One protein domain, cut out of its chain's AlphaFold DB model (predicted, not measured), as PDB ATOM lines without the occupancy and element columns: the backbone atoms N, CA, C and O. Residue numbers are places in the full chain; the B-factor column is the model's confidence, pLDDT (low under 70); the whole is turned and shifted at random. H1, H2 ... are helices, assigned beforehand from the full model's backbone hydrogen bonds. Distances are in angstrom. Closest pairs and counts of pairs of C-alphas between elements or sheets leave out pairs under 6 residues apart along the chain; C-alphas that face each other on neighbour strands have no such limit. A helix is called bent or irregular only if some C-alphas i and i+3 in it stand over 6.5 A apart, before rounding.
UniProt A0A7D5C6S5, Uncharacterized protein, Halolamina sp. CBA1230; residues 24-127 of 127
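This is residues 24 to 127 of the 127 residues of an uncharacterized protein of Halolamina sp. CBA1230 (UniProt A0A7D5C6S5). The model is an elongated up-and-down bundle of four helices, each running against the one before it: H3 is in the middle, H2 on one side of it, H5b, an arm of bent H5, on another, and long H4 packs on H3 and both arms of H5. Short H1 sits at one end of the bundle, by the start of H2 and the end of H3. The printed part has 104 residues with five named helices, H1 to H5 along the chain, and no named strand: all helix. It is compact, with a radius of gyration of the C-alphas of 13.8 A, and spans 45 by 22 by 19 A.

H4, residues 69 to 94, touches H3, residues 54 to 65, with residues 69 to 80 alone; this hairpin has a shallow tilt of 33 degrees, only just short of steep, and its closest C-alphas, Gly 63 and Ala 72, are 5.0 A apart. H5, residues 105 to 126, was assigned as one helix by its hydrogen bonds but is bent, with C-alphas 113 and 116 6.5 A apart; its arms, H5a and H5b, stand at 39 degrees. H4 touches H5b, closest C-alphas Gly 76 and Pro 117, 4.1 A, opposite ways at 22 degrees. H3, the hub, touches H2, residues 33 to 50, as a hairpin at 9 degrees, closest C-alphas Gly 44 and Ala 58, 3.9 A. H1, residues 24 to 28, touches H3, closest C-alphas Arg 28 and Val 65, 5.3 A. In H1, H2, H3, H4, H5a and H5b every O i to N i+4 pair is within hydrogen-bond range.

H4 is 37.0 A long, from C-alpha 69 at (25.128, 41.747, -5.944) to C-alpha 94 at (18.825, 67.201, -32.111). H2 measures 25.6 A, H3 16.6 A, H5a, residues 105 to 113, 12.3 A, H5b, residues 116 to 126, 15.5 A and H1 6.3 A.

The C-alphas farthest apart, Arg 25 and Gly 95, are 45.1 A apart. The printed part has no cut and no long link. Confidence is under 70 at residues 24 to 30 and 127.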
ATOM      1  N   LEU A  24      18.719  28.844 -12.613       60.91
ATOM      2  CA  LEU A  24      19.345  30.030 -13.212       60.91
ATOM      3  C   LEU A  24      20.872  29.916 -13.347       60.91
ATOM      4  O   LEU A  24      21.483  30.742 -14.020       60.91
ATOM      5  N   ARG A  25      21.501  28.870 -12.792       68.00
ATOM      6  CA  ARG A  25      22.951  28.627 -12.937       68.00
ATOM      7  C   ARG A  25      23.464  28.660 -14.387       68.00
ATOM      8  O   ARG A  25      24.481  29.312 -14.611       68.00
ATOM      9  N   PRO A  26      22.793  28.059 -15.394       61.78
ATOM     10  CA  PRO A  26      23.278  28.088 -16.779       61.78
ATOM     11  C   PRO A  26      23.320  29.492 -17.398       61.78
ATOM     12  O   PRO A  26      24.078  29.726 -18.337       61.78
ATOM     13  N   VAL A  27      22.483  30.395 -16.884       65.19
ATOM     14  CA  VAL A  27      22.319  31.785 -17.332       65.19
ATOM     15  C   VAL A  27      23.283  32.725 -16.602       65.19
ATOM     16  O   VAL A  27      23.581  33.799 -17.104       65.19
ATOM     17  N   ARG A  28      23.789  32.315 -15.435       69.69
ATOM     18  CA  ARG A  28      24.706  33.102 -14.600       69.69
ATOM     19  C   ARG A  28      26.167  32.750 -14.859       69.69
ATOM     20  O   ARG A  28      26.968  33.634 -15.124       69.69
ATOM     21  N   ASP A  29      26.476  31.456 -14.849       69.00
ATOM     22  CA  ASP A  29      27.854  30.943 -14.906       69.00
ATOM     23  C   ASP A  29      28.067  29.927 -16.045       69.00
ATOM     24  O   ASP A  29      29.154  29.379 -16.217       69.00
ATOM     25  N   GLY A  30      27.016  29.619 -16.809       68.06
ATOM     26  CA  GLY A  30      27.061  28.626 -17.881       68.06
ATOM     27  C   GLY A  30      27.383  29.209 -19.257       68.06
ATOM     28  O   GLY A  30      27.531  30.413 -19.444       68.06
ATOM     29  N   ARG A  31      27.390  28.334 -20.273       74.38
ATOM     30  CA  ARG A  31      27.665  28.668 -21.689       74.38
ATOM     31  C   ARG A  31      26.775  29.759 -22.305       74.38
ATOM     32  O   ARG A  31      27.031  30.187 -23.423       74.38
ATOM     33  N   PHE A  32      25.690  30.134 -21.629       79.50
ATOM     34  CA  PHE A  32      24.718  31.117 -22.103       79.50
ATOM     35  C   PHE A  32      24.790  32.449 -21.349       79.50
ATOM     36  O   PHE A  32      23.990  33.331 -21.650       79.50
ATOM     37  N   ALA A  33      25.712  32.615 -20.396       79.38
ATOM     38  CA  ALA A  33      25.765  33.805 -19.548       79.38
ATOM     39  C   ALA A  33      25.976  35.105 -20.337       79.38
ATOM     40  O   ALA A  33      25.257  36.086 -20.128       79.38
ATOM     41  N   ASP A  34      26.883  35.091 -21.316       82.81
ATOM     42  CA  ASP A  34      27.137  36.256 -22.169       82.81
ATOM     43  C   ASP A  34      25.930  36.580 -23.056       82.81
ATOM     44  O   ASP A  34      25.517  37.734 -23.164       82.81
ATOM     45  N   ALA A  35      25.305  35.552 -23.639       86.06
ATOM     46  CA  ALA A  35      24.116  35.713 -24.472       86.06
ATOM     47  C   ALA A  35      22.926  36.250 -23.665       86.06
ATOM     48  O   ALA A  35      22.210  37.136 -24.126       86.06
ATOM     49  N   ALA A  36      22.729  35.757 -22.444       86.81
ATOM     50  CA  ALA A  36      21.678  36.237 -21.560       86.81
ATOM     51  C   ALA A  36      21.929  37.671 -21.089       86.81
ATOM     52  O   ALA A  36      20.993  38.464 -21.036       86.81
ATOM     53  N   SER A  37      23.187  38.021 -20.808       86.38
ATOM     54  CA  SER A  37      23.576  39.387 -20.452       86.38
ATOM     55  C   SER A  37      23.311  40.342 -21.613       86.38
ATOM     56  O   SER A  37      22.694  41.388 -21.425       86.38
ATOM     57  N   ALA A  38      23.699  39.957 -22.831       91.00
ATOM     58  CA  ALA A  38      23.425  40.734 -24.034       91.00
ATOM     59  C   ALA A  38      21.916  40.895 -24.280       91.00
ATOM     60  O   ALA A  38      21.452  41.999 -24.553       91.00
ATOM     61  N   LEU A  39      21.128  39.827 -24.121       92.62
ATOM     62  CA  LEU A  39      19.671  39.898 -24.246       92.62
ATOM     63  C   LEU A  39      19.040  40.792 -23.178       92.62
ATOM     64  O   LEU A  39      18.159  41.580 -23.506       92.62
ATOM     65  N   ALA A  40      19.498  40.721 -21.926       92.94
ATOM     66  CA  ALA A  40      19.034  41.599 -20.857       92.94
ATOM     67  C   ALA A  40      19.274  43.077 -21.197       92.94
ATOM     68  O   ALA A  40      18.377  43.902 -21.024       92.94
ATOM     69  N   TRP A  41      20.447  43.395 -21.750       94.56
ATOM     70  CA  TRP A  41      20.777  44.733 -22.236       94.56
ATOM     71  C   TRP A  41      19.871  45.183 -23.380       94.56
ATOM     72  O   TRP A  41      19.299  46.269 -23.316       94.56
ATOM     73  N   LEU A  42      19.715  44.352 -24.412       95.38
ATOM     74  CA  LEU A  42      18.917  44.689 -25.591       95.38
ATOM     75  C   LEU A  42      17.436  44.866 -25.244       95.38
ATOM     76  O   LEU A  42      16.817  45.844 -25.662       95.38
ATOM     77  N   LEU A  43      16.874  43.954 -24.448       95.62
ATOM     78  CA  LEU A  43      15.483  44.021 -24.003       95.62
ATOM     79  C   LEU A  43      15.254  45.195 -23.052       95.62
ATOM     80  O   LEU A  43      14.251  45.893 -23.185       95.62
ATOM     81  N   GLY A  44      16.190  45.445 -22.133       94.12
ATOM     82  CA  GLY A  44      16.158  46.611 -21.257       94.12
ATOM     83  C   GLY A  44      16.158  47.915 -22.051       94.12
ATOM     84  O   GLY A  44      15.289  48.757 -21.846       94.12
ATOM     85  N   ALA A  45      17.068  48.054 -23.017       93.06
ATOM     86  CA  ALA A  45      17.159  49.238 -23.867       93.06
ATOM     87  C   ALA A  45      15.891  49.437 -24.707       93.06
ATOM     88  O   ALA A  45      15.329  50.531 -24.714       93.06
ATOM     89  N   ALA A  46      15.395  48.380 -25.358       93.88
ATOM     90  CA  ALA A  46      14.156  48.435 -26.130       93.88
ATOM     91  C   ALA A  46      12.959  48.856 -25.259       93.88
ATOM     92  O   ALA A  46      12.160  49.699 -25.668       93.88
ATOM     93  N   ALA A  47      12.865  48.327 -24.034       93.88
ATOM     94  CA  ALA A  47      11.833  48.719 -23.083       93.88
ATOM     95  C   ALA A  47      11.973  50.190 -22.663       93.88
ATOM     96  O   ALA A  47      10.968  50.893 -22.616       93.88
ATOM     97  N   THR A  48      13.193  50.672 -22.392       92.69
ATOM     98  CA  THR A  48      13.454  52.072 -22.009       92.69
ATOM     99  C   THR A  48      13.099  53.051 -23.126       92.69
ATOM    100  O   THR A  48      12.558  54.117 -22.844       92.69
ATOM    101  N   VAL A  49      13.355  52.686 -24.385       91.00
ATOM    102  CA  VAL A  49      12.964  53.489 -25.555       91.00
ATOM    103  C   VAL A  49      11.441  53.594 -25.667       91.00
ATOM    104  O   VAL A  49      10.922  54.664 -25.975       91.00
ATOM    105  N   ALA A  50      10.721  52.500 -25.405       91.06
ATOM    106  CA  ALA A  50       9.262  52.482 -25.473       91.06
ATOM    107  C   ALA A  50       8.607  53.231 -24.302       91.06
ATOM    108  O   ALA A  50       7.608  53.925 -24.492       91.06
ATOM    109  N   HIS A  51       9.143  53.082 -23.087       91.31
ATOM    110  CA  HIS A  51       8.606  53.719 -21.890       91.31
ATOM    111  C   HIS A  51       9.688  53.888 -20.807       91.31
ATOM    112  O   HIS A  51      10.450  52.952 -20.562       91.31
ATOM    113  N   PRO A  52       9.707  54.998 -20.042       90.19
ATOM    114  CA  PRO A  52      10.672  55.193 -18.952       90.19
ATOM    115  C   PRO A  52      10.711  54.076 -17.897       90.19
ATOM    116  O   PRO A  52      11.764  53.771 -17.337       90.19
ATOM    117  N   ALA A  53       9.578  53.402 -17.670       91.31
ATOM    118  CA  ALA A  53       9.489  52.219 -16.803       91.31
ATOM    119  C   ALA A  53      10.408  51.060 -17.247       91.31
ATOM    120  O   ALA A  53      10.757  50.200 -16.437       91.31
ATOM    121  N   GLY A  54      10.860  51.056 -18.504       92.69
ATOM    122  CA  GLY A  54      11.857  50.122 -19.013       92.69
ATOM    123  C   GLY A  54      13.186  50.157 -18.255       92.69
ATOM    124  O   GLY A  54      13.860  49.138 -18.195       92.69
ATOM    125  N   LEU A  55      13.525  51.261 -17.573       93.81
ATOM    126  CA  LEU A  55      14.684  51.325 -16.667       93.81
ATOM    127  C   LEU A  55      14.598  50.312 -15.515       93.81
ATOM    128  O   LEU A  55      15.612  49.729 -15.124       93.81
ATOM    129  N   ALA A  56      13.394  50.084 -14.982       95.12
ATOM    130  CA  ALA A  56      13.162  49.081 -13.948       95.12
ATOM    131  C   ALA A  56      13.209  47.663 -14.536       95.12
ATOM    132  O   ALA A  56      13.787  46.765 -13.928       95.12
ATOM    133  N   VAL A  57      12.665  47.474 -15.744       95.38
ATOM    134  CA  VAL A  57      12.742  46.198 -16.477       95.38
ATOM    135  C   VAL A  57      14.197  45.823 -16.760       95.38
ATOM    136  O   VAL A  57      14.593  44.688 -16.515       95.38
ATOM    137  N   ALA A  58      15.017  46.780 -17.200       94.88
ATOM    138  CA  ALA A  58      16.446  46.589 -17.401       94.88
ATOM    139  C   ALA A  58      17.140  46.170 -16.098       94.88
ATOM    140  O   ALA A  58      17.838  45.160 -16.076       94.88
ATOM    141  N   GLY A  59      16.886  46.883 -14.994       93.44
ATOM    142  CA  GLY A  59      17.423  46.526 -13.678       93.44
ATOM    143  C   GLY A  59      17.045  45.102 -13.268       93.44
ATOM    144  O   GLY A  59      17.901  44.332 -12.838       93.44
ATOM    145  N   LEU A  60      15.788  44.710 -13.484       95.62
ATOM    146  CA  LEU A  60      15.309  43.363 -13.194       95.62
ATOM    147  C   LEU A  60      16.044  42.299 -14.013       95.62
ATOM    148  O   LEU A  60      16.555  41.335 -13.446       95.62
ATOM    149  N   LEU A  61      16.144  42.479 -15.330       93.19
ATOM    150  CA  LEU A  61      16.813  41.517 -16.208       93.19
ATOM    151  C   LEU A  61      18.303  41.382 -15.863       93.19
ATOM    152  O   LEU A  61      18.821  40.268 -15.777       93.19
ATOM    153  N   LEU A  62      18.978  42.502 -15.597       92.50
ATOM    154  CA  LEU A  62      20.387  42.517 -15.206       92.50
ATOM    155  C   LEU A  62      20.609  41.859 -13.838       92.50
ATOM    156  O   LEU A  62      21.570  41.112 -13.673       92.50
ATOM    157  N   GLY A  63      19.704  42.066 -12.877       91.62
ATOM    158  CA  GLY A  63      19.749  41.403 -11.571       91.62
ATOM    159  C   GLY A  63      19.576  39.882 -11.657       91.62
ATOM    160  O   GLY A  63      20.259  39.150 -10.940       91.62
ATOM    161  N   ILE A  64      18.718  39.395 -12.564       92.19
ATOM    162  CA  ILE A  64      18.506  37.953 -12.791       92.19
ATOM    163  C   ILE A  64      19.780  37.283 -13.320       92.19
ATOM    164  O   ILE A  64      20.139  36.197 -12.852       92.19
ATOM    165  N   VAL A  65      20.438  37.918 -14.294       90.25
ATOM    166  CA  VAL A  65      21.610  37.363 -14.992       90.25
ATOM    167  C   VAL A  65      22.902  37.544 -14.190       90.25
ATOM    168  O   VAL A  65      23.832  36.754 -14.331       90.25
ATOM    169  N   ALA A  66      22.970  38.547 -13.315       89.12
ATOM    170  CA  ALA A  66      24.157  38.806 -12.515       89.12
ATOM    171  C   ALA A  66      24.539  37.624 -11.604       89.12
ATOM    172  O   ALA A  66      23.696  36.947 -11.014       89.12
ATOM    173  N   THR A  67      25.845  37.412 -11.441       89.44
ATOM    174  CA  THR A  67      26.396  36.333 -10.606       89.44
ATOM    175  C   THR A  67      26.542  36.743  -9.136       89.44
ATOM    176  O   THR A  67      26.415  35.907  -8.243       89.44
ATOM    177  N   SER A  68      26.683  38.042  -8.845       88.88
ATOM    178  CA  SER A  68      26.753  38.615  -7.489       88.88
ATOM    179  C   SER A  68      26.021  39.957  -7.398       88.88
ATOM    180  O   SER A  68      25.682  40.547  -8.426       88.88
ATOM    181  N   ILE A  69      25.771  40.442  -6.175       92.06
ATOM    182  CA  ILE A  69      25.128  41.747  -5.944       92.06
ATOM    183  C   ILE A  69      26.012  42.878  -6.473       92.06
ATOM    184  O   ILE A  69      25.495  43.770  -7.142       92.06
ATOM    185  N   GLU A  70      27.335  42.832  -6.268       94.88
ATOM    186  CA  GLU A  70      28.228  43.876  -6.791       94.88
ATOM    187  C   GLU A  70      28.188  43.920  -8.319       94.88
ATOM    188  O   GLU A  70      28.133  44.998  -8.908       94.88
ATOM    189  N   ARG A  71      28.145  42.749  -8.972       91.50
ATOM    190  CA  ARG A  71      27.998  42.663 -10.429       91.50
ATOM    191  C   ARG A  71      26.634  43.151 -10.905       91.50
ATOM    192  O   ARG A  71      26.577  43.796 -11.946       91.50
ATOM    193  N   ALA A  72      25.562  42.899 -10.155       93.69
ATOM    194  CA  ALA A  72      24.233  43.420 -10.470       93.69
ATOM    195  C   ALA A  72      24.198  44.954 -10.392       93.69
ATOM    196  O   ALA A  72      23.715  45.605 -11.316       93.69
ATOM    197  N   VAL A  73      24.773  45.531  -9.330       95.81
ATOM    198  CA  VAL A  73      24.910  46.986  -9.168       95.81
ATOM    199  C   VAL A  73      25.758  47.572 -10.294       95.81
ATOM    200  O   VAL A  73      25.334  48.530 -10.931       95.81
ATOM    201  N   ALA A  74      26.922  46.986 -10.583       96.00
ATOM    202  CA  ALA A  74      27.812  47.461 -11.640       96.00
ATOM    203  C   ALA A  74      27.149  47.396 -13.025       96.00
ATOM    204  O   ALA A  74      27.243  48.352 -13.795       96.00
ATOM    205  N   ALA A  75      26.439  46.309 -13.335       94.25
ATOM    206  CA  ALA A  75      25.703  46.166 -14.587       94.25
ATOM    207  C   ALA A  75      24.557  47.184 -14.691       94.25
ATOM    208  O   ALA A  75      24.438  47.865 -15.709       94.25
ATOM    209  N   GLY A  76      23.758  47.340 -13.629       94.88
ATOM    210  CA  GLY A  76      22.671  48.317 -13.582       94.88
ATOM    211  C   GLY A  76      23.167  49.760 -13.698       94.88
ATOM    212  O   GLY A  76      22.594  50.543 -14.450       94.88
ATOM    213  N   ALA A  77      24.270  50.100 -13.028       96.81
ATOM    214  CA  ALA A  77      24.896  51.415 -13.123       96.81
ATOM    215  C   ALA A  77      25.465  51.669 -14.526       96.81
ATOM    216  O   ALA A  77      25.258  52.741 -15.085       96.81
ATOM    217  N   SER A  78      26.122  50.672 -15.131       97.31
ATOM    218  CA  SER A  78      26.647  50.767 -16.501       97.31
ATOM    219  C   SER A  78      25.531  51.015 -17.513       97.31
ATOM    220  O   SER A  78      25.668  51.861 -18.394       97.31
ATOM    221  N   PHE A  79      24.404  50.316 -17.359       97.56
ATOM    222  CA  PHE A  79      23.211  50.537 -18.170       97.56
ATOM    223  C   PHE A  79      22.652  51.949 -17.976       97.56
ATOM    224  O   PHE A  79      22.419  52.656 -18.955       97.56
ATOM    225  N   GLY A  80      22.504  52.395 -16.727       96.31
ATOM    226  CA  GLY A  80      22.070  53.751 -16.400       96.31
ATOM    227  C   GLY A  80      22.940  54.833 -17.039       96.31
ATOM    228  O   GLY A  80      22.426  55.749 -17.680       96.31
ATOM    229  N   ILE A  81      24.263  54.691 -16.929       97.88
ATOM    230  CA  ILE A  81      25.243  55.589 -17.553       97.88
ATOM    231  C   ILE A  81      25.078  55.591 -19.075       97.88
ATOM    232  O   ILE A  81      25.064  56.661 -19.679       97.88
ATOM    233  N   ALA A  82      24.914  54.421 -19.698       97.69
ATOM    234  CA  ALA A  82      24.715  54.314 -21.140       97.69
ATOM    235  C   ALA A  82      23.430  55.021 -21.604       97.69
ATOM    236  O   ALA A  82      23.454  55.722 -22.614       97.69
ATOM    237  N   VAL A  83      22.330  54.905 -20.851       95.56
ATOM    238  CA  VAL A  83      21.071  55.607 -21.153       95.56
ATOM    239  C   VAL A  83      21.238  57.122 -21.030       95.56
ATOM    240  O   VAL A  83      20.812  57.857 -21.921       95.56
ATOM    241  N   VAL A  84      21.890  57.606 -19.968       96.56
ATOM    242  CA  VAL A  84      22.156  59.044 -19.792       96.56
ATOM    243  C   VAL A  84      23.063  59.570 -20.904       96.56
ATOM    244  O   VAL A  84      22.777  60.618 -21.483       96.56
ATOM    245  N   ALA A  85      24.114  58.830 -21.258       97.31
ATOM    246  CA  ALA A  85      25.004  59.180 -22.358       97.31
ATOM    247  C   ALA A  85      24.253  59.226 -23.697       97.31
ATOM    248  O   ALA A  85      24.413  60.181 -24.452       97.31
ATOM    249  N   ALA A  86      23.380  58.253 -23.972       95.31
ATOM    250  CA  ALA A  86      22.539  58.251 -25.167       95.31
ATOM    251  C   ALA A  86      21.584  59.456 -25.202       95.31
ATOM    252  O   ALA A  86      21.439  60.093 -26.243       95.31
ATOM    253  N   GLY A  87      20.984  59.819 -24.064       94.12
ATOM    254  CA  GLY A  87      20.162  61.025 -23.940       94.12
ATOM    255  C   GLY A  87      20.955  62.315 -24.174       94.12
ATOM    256  O   GLY A  87      20.470  63.222 -24.846       94.12
ATOM    257  N   ALA A  88      22.195  62.384 -23.684       95.88
ATOM    258  CA  ALA A  88      23.088  63.511 -23.941       95.88
ATOM    259  C   ALA A  88      23.463  63.609 -25.429       95.88
ATOM    260  O   ALA A  88      23.415  64.698 -25.992       95.88
ATOM    261  N   VAL A  89      23.768  62.482 -26.081       97.44
ATOM    262  CA  VAL A  89      24.017  62.426 -27.534       97.44
ATOM    263  C   VAL A  89      22.780  62.862 -28.321       97.44
ATOM    264  O   VAL A  89      22.890  63.623 -29.277       97.44
ATOM    265  N   TRP A  90      21.586  62.430 -27.913       94.62
ATOM    266  CA  TRP A  90      20.344  62.890 -28.529       94.62
ATOM    267  C   TRP A  90      20.198  64.410 -28.425       94.62
ATOM    268  O   TRP A  90      19.894  65.071 -29.418       94.62
ATOM    269  N   LEU A  91      20.450  64.973 -27.242       94.38
ATOM    270  CA  LEU A  91      20.367  66.412 -27.014       94.38
ATOM    271  C   LEU A  91      21.377  67.187 -27.861       94.38
ATOM    272  O   LEU A  91      21.016  68.202 -28.449       94.38
ATOM    273  N   THR A  92      22.620  66.713 -27.964       96.69
ATOM    274  CA  THR A  92      23.648  67.392 -28.763       96.69
ATOM    275  C   THR A  92      23.364  67.326 -30.260       96.69
ATOM    276  O   THR A  92      23.633  68.294 -30.965       96.69
ATOM    277  N   VAL A  93      22.799  66.219 -30.751       97.75
ATOM    278  CA  VAL A  93      22.495  66.027 -32.177       97.75
ATOM    279  C   VAL A  93      21.202  66.730 -32.593       97.75
ATOM    280  O   VAL A  93      21.139  67.301 -33.679       97.75
ATOM    281  N   THR A  94      20.163  66.690 -31.756       96.75
ATOM    282  CA  THR A  94      18.825  67.201 -32.111       96.75
ATOM    283  C   THR A  94      18.527  68.591 -31.554       96.75
ATOM    284  O   THR A  94      17.576  69.228 -31.996       96.75
ATOM    285  N   GLY A  95      19.292  69.056 -30.561       95.75
ATOM    286  CA  GLY A  95      19.003  70.290 -29.825       95.75
ATOM    287  C   GLY A  95      17.781  70.193 -28.904       95.75
ATOM    288  O   GLY A  95      17.312  71.212 -28.404       95.75
ATOM    289  N   SER A  96      17.247  68.989 -28.680       93.06
ATOM    290  CA  SER A  96      16.029  68.756 -27.898       93.06
ATOM    291  C   SER A  96      16.206  67.622 -26.896       93.06
ATOM    292  O   SER A  96      17.031  66.733 -27.087       93.06
ATOM    293  N   LEU A  97      15.429  67.638 -25.815       89.75
ATOM    294  CA  LEU A  97      15.406  66.516 -24.880       89.75
ATOM    295  C   LEU A  97      14.720  65.297 -25.520       89.75
ATOM    296  O   LEU A  97      13.767  65.466 -26.287       89.75
ATOM    297  N   PRO A  98      15.166  64.070 -25.200       87.81
ATOM    298  CA  PRO A  98      14.484  62.865 -25.648       87.81
ATOM    299  C   PRO A  98      13.047  62.806 -25.090       87.81
ATOM    300  O   PRO A  98      12.780  63.371 -24.025       87.81
ATOM    301  N   PRO A  99      12.112  62.113 -25.767       86.19
ATOM    302  CA  PRO A  99      10.725  62.018 -25.320       86.19
ATOM    303  C   PRO A  99      10.633  61.371 -23.934       86.19
ATOM    304  O   PRO A  99      10.969  60.202 -23.766       86.19
ATOM    305  N   THR A 100      10.148  62.116 -22.937       87.50
ATOM    306  CA  THR A 100      10.100  61.639 -21.544       87.50
ATOM    307  C   THR A 100       8.742  61.081 -21.121       87.50
ATOM    308  O   THR A 100       8.603  60.640 -19.984       87.50
ATOM    309  N   GLN A 101       7.734  61.089 -22.003       86.94
ATOM    310  CA  GLN A 101       6.374  60.597 -21.715       86.94
ATOM    311  C   GLN A 101       5.763  61.210 -20.435       86.94
ATOM    312  O   GLN A 101       5.084  60.535 -19.667       86.94
ATOM    313  N   GLY A 102       6.039  62.495 -20.180       87.50
ATOM    314  CA  GLY A 102       5.515  63.227 -19.021       87.50
ATOM    315  C   GLY A 102       6.358  63.124 -17.746       87.50
ATOM    316  O   GLY A 102       6.014  63.756 -16.752       87.50
ATOM    317  N   PHE A 103       7.471  62.386 -17.761       89.94
ATOM    318  CA  PHE A 103       8.424  62.382 -16.651       89.94
ATOM    319  C   PHE A 103       9.367  63.587 -16.722       89.94
ATOM    320  O   PHE A 103       9.802  63.994 -17.803       89.94
ATOM    321  N   ASP A 104       9.719  64.129 -15.556       93.00
ATOM    322  CA  ASP A 104      10.758  65.152 -15.441       93.00
ATOM    323  C   ASP A 104      12.121  64.552 -15.860       93.00
ATOM    324  O   ASP A 104      12.496  63.483 -15.358       93.00
ATOM    325  N   PRO A 105      12.884  65.202 -16.759       90.44
ATOM    326  CA  PRO A 105      14.210  64.745 -17.166       90.44
ATOM    327  C   PRO A 105      15.158  64.451 -15.997       90.44
ATOM    328  O   PRO A 105      15.894  63.465 -16.044       90.44
ATOM    329  N   ILE A 106      15.129  65.257 -14.930       93.50
ATOM    330  CA  ILE A 106      15.992  65.058 -13.756       93.50
ATOM    331  C   ILE A 106      15.615  63.757 -13.040       93.50
ATOM    332  O   ILE A 106      16.492  62.995 -12.628       93.50
ATOM    333  N   VAL A 107      14.316  63.461 -12.946       94.12
ATOM    334  CA  VAL A 107      13.820  62.204 -12.372       94.12
ATOM    335  C   VAL A 107      14.268  61.014 -13.217       94.12
ATOM    336  O   VAL A 107      14.688  60.007 -12.657       94.12
ATOM    337  N   LEU A 108      14.253  61.122 -14.548       93.38
ATOM    338  CA  LEU A 108      14.743  60.051 -15.423       93.38
ATOM    339  C   LEU A 108      16.241  59.795 -15.266       93.38
ATOM    340  O   LEU A 108      16.654  58.639 -15.220       93.38
ATOM    341  N   VAL A 109      17.048  60.849 -15.130       95.38
ATOM    342  CA  VAL A 109      18.483  60.715 -14.845       95.38
ATOM    343  C   VAL A 109      18.698  60.037 -13.490       95.38
ATOM    344  O   VAL A 109      19.486  59.097 -13.397       95.38
ATOM    345  N   ALA A 110      17.967  60.448 -12.451       96.06
ATOM    346  CA  ALA A 110      18.049  59.821 -11.135       96.06
ATOM    347  C   ALA A 110      17.619  58.343 -11.173       96.06
ATOM    348  O   ALA A 110      18.291  57.485 -10.601       96.06
ATOM    349  N   LEU A 111      16.539  58.015 -11.886       94.38
ATOM    350  CA  LEU A 111      16.085  56.636 -12.063       94.38
ATOM    351  C   LEU A 111      17.085  55.795 -12.857       94.38
ATOM    352  O   LEU A 111      17.294  54.638 -12.510       94.38
ATOM    353  N   ALA A 112      17.731  56.353 -13.878       95.19
ATOM    354  CA  ALA A 112      18.754  55.641 -14.631       95.19
ATOM    355  C   ALA A 112      19.992  55.365 -13.761       95.19
ATOM    356  O   ALA A 112      20.476  54.237 -13.714       95.19
ATOM    357  N   LEU A 113      20.487  56.372 -13.035       97.12
ATOM    358  CA  LEU A 113      21.742  56.275 -12.280       97.12
ATOM    359  C   LEU A 113      21.607  55.585 -10.919       97.12
ATOM    360  O   LEU A 113      22.579  55.004 -10.443       97.12
ATOM    361  N   LEU A 114      20.436  55.650 -10.286       96.38
ATOM    362  CA  LEU A 114      20.188  55.074  -8.960       96.38
ATOM    363  C   LEU A 114      19.087  54.016  -9.001       96.38
ATOM    364  O   LEU A 114      19.264  52.929  -8.463       96.38
ATOM    365  N   GLY A 115      17.975  54.286  -9.686       94.56
ATOM    366  CA  GLY A 115      16.846  53.353  -9.760       94.56
ATOM    367  C   GLY A 115      17.224  52.003 -10.375       94.56
ATOM    368  O   GLY A 115      17.011  50.963  -9.754       94.56
ATOM    369  N   THR A 116      17.831  51.998 -11.563       94.44
ATOM    370  CA  THR A 116      18.257  50.769 -12.250       94.44
ATOM    371  C   THR A 116      19.233  49.918 -11.421       94.44
ATOM    372  O   THR A 116      18.943  48.730 -11.245       94.44
ATOM    373  N   PRO A 117      20.345  50.450 -10.863       93.94
ATOM    374  CA  PRO A 117      21.227  49.646 -10.016       93.94
ATOM    375  C   PRO A 117      20.560  49.180  -8.719       93.94
ATOM    376  O   PRO A 117      20.810  48.052  -8.299       93.94
ATOM    377  N   THR A 118      19.679  49.980  -8.107       96.00
ATOM    378  CA  THR A 118      18.921  49.549  -6.921       96.00
ATOM    379  C   THR A 118      18.004  48.370  -7.241       96.00
ATOM    380  O   THR A 118      18.018  47.377  -6.515       96.00
ATOM    381  N   VAL A 119      17.249  48.427  -8.343       95.81
ATOM    382  CA  VAL A 119      16.385  47.313  -8.767       95.81
ATOM    383  C   VAL A 119      17.217  46.066  -9.061       95.81
ATOM    384  O   VAL A 119      16.873  44.985  -8.587       95.81
ATOM    385  N   ALA A 120      18.337  46.207  -9.777       93.88
ATOM    386  CA  ALA A 120      19.229  45.088 -10.071       93.88
ATOM    387  C   ALA A 120      19.780  44.433  -8.797       93.88
ATOM    388  O   ALA A 120      19.779  43.205  -8.684       93.88
ATOM    389  N   ALA A 121      20.194  45.238  -7.817       94.56
ATOM    390  CA  ALA A 121      20.675  44.755  -6.527       94.56
ATOM    391  C   ALA A 121      19.593  43.996  -5.753       94.56
ATOM    392  O   ALA A 121      19.855  42.898  -5.265       94.56
ATOM    393  N   ILE A 122      18.378  44.551  -5.672       94.94
ATOM    394  CA  ILE A 122      17.242  43.917  -4.989       94.94
ATOM    395  C   ILE A 122      16.920  42.576  -5.643       94.94
ATOM    396  O   ILE A 122      16.822  41.564  -4.957       94.94
ATOM    397  N   VAL A 123      16.802  42.543  -6.970       93.00
ATOM    398  CA  VAL A 123      16.478  41.314  -7.702       93.00
ATOM    399  C   VAL A 123      17.555  40.256  -7.493       93.00
ATOM    400  O   VAL A 123      17.232  39.102  -7.218       93.00
ATOM    401  N   ARG A 124      18.834  40.644  -7.522       91.19
ATOM    402  CA  ARG A 124      19.933  39.717  -7.239       91.19
ATOM    403  C   ARG A 124      19.936  39.225  -5.791       91.19
ATOM    404  O   ARG A 124      20.245  38.059  -5.564       91.19
ATOM    405  N   ALA A 125      19.597  40.082  -4.828       89.12
ATOM    406  CA  ALA A 125      19.502  39.716  -3.416       89.12
ATOM    407  C   ALA A 125      18.350  38.735  -3.134       89.12
ATOM    408  O   ALA A 125      18.427  37.967  -2.177       89.12
ATOM    409  N   LEU A 126      17.302  38.744  -3.964       88.50
ATOM    410  CA  LEU A 126      16.130  37.881  -3.814       88.50
ATOM    411  C   LEU A 126      16.288  36.482  -4.432       88.50
ATOM    412  O   LEU A 126      15.541  35.586  -4.036       88.50
ATOM    413  N   GLY A 127      17.231  36.256  -5.357       64.56
ATOM    414  CA  GLY A 127      17.486  34.910  -5.893       64.56
ATOM    415  C   GLY A 127      18.166  34.864  -7.240       64.56
ATOM    416  O   GLY A 127      17.504  35.084  -8.272       64.56
TER     417      GLY A 127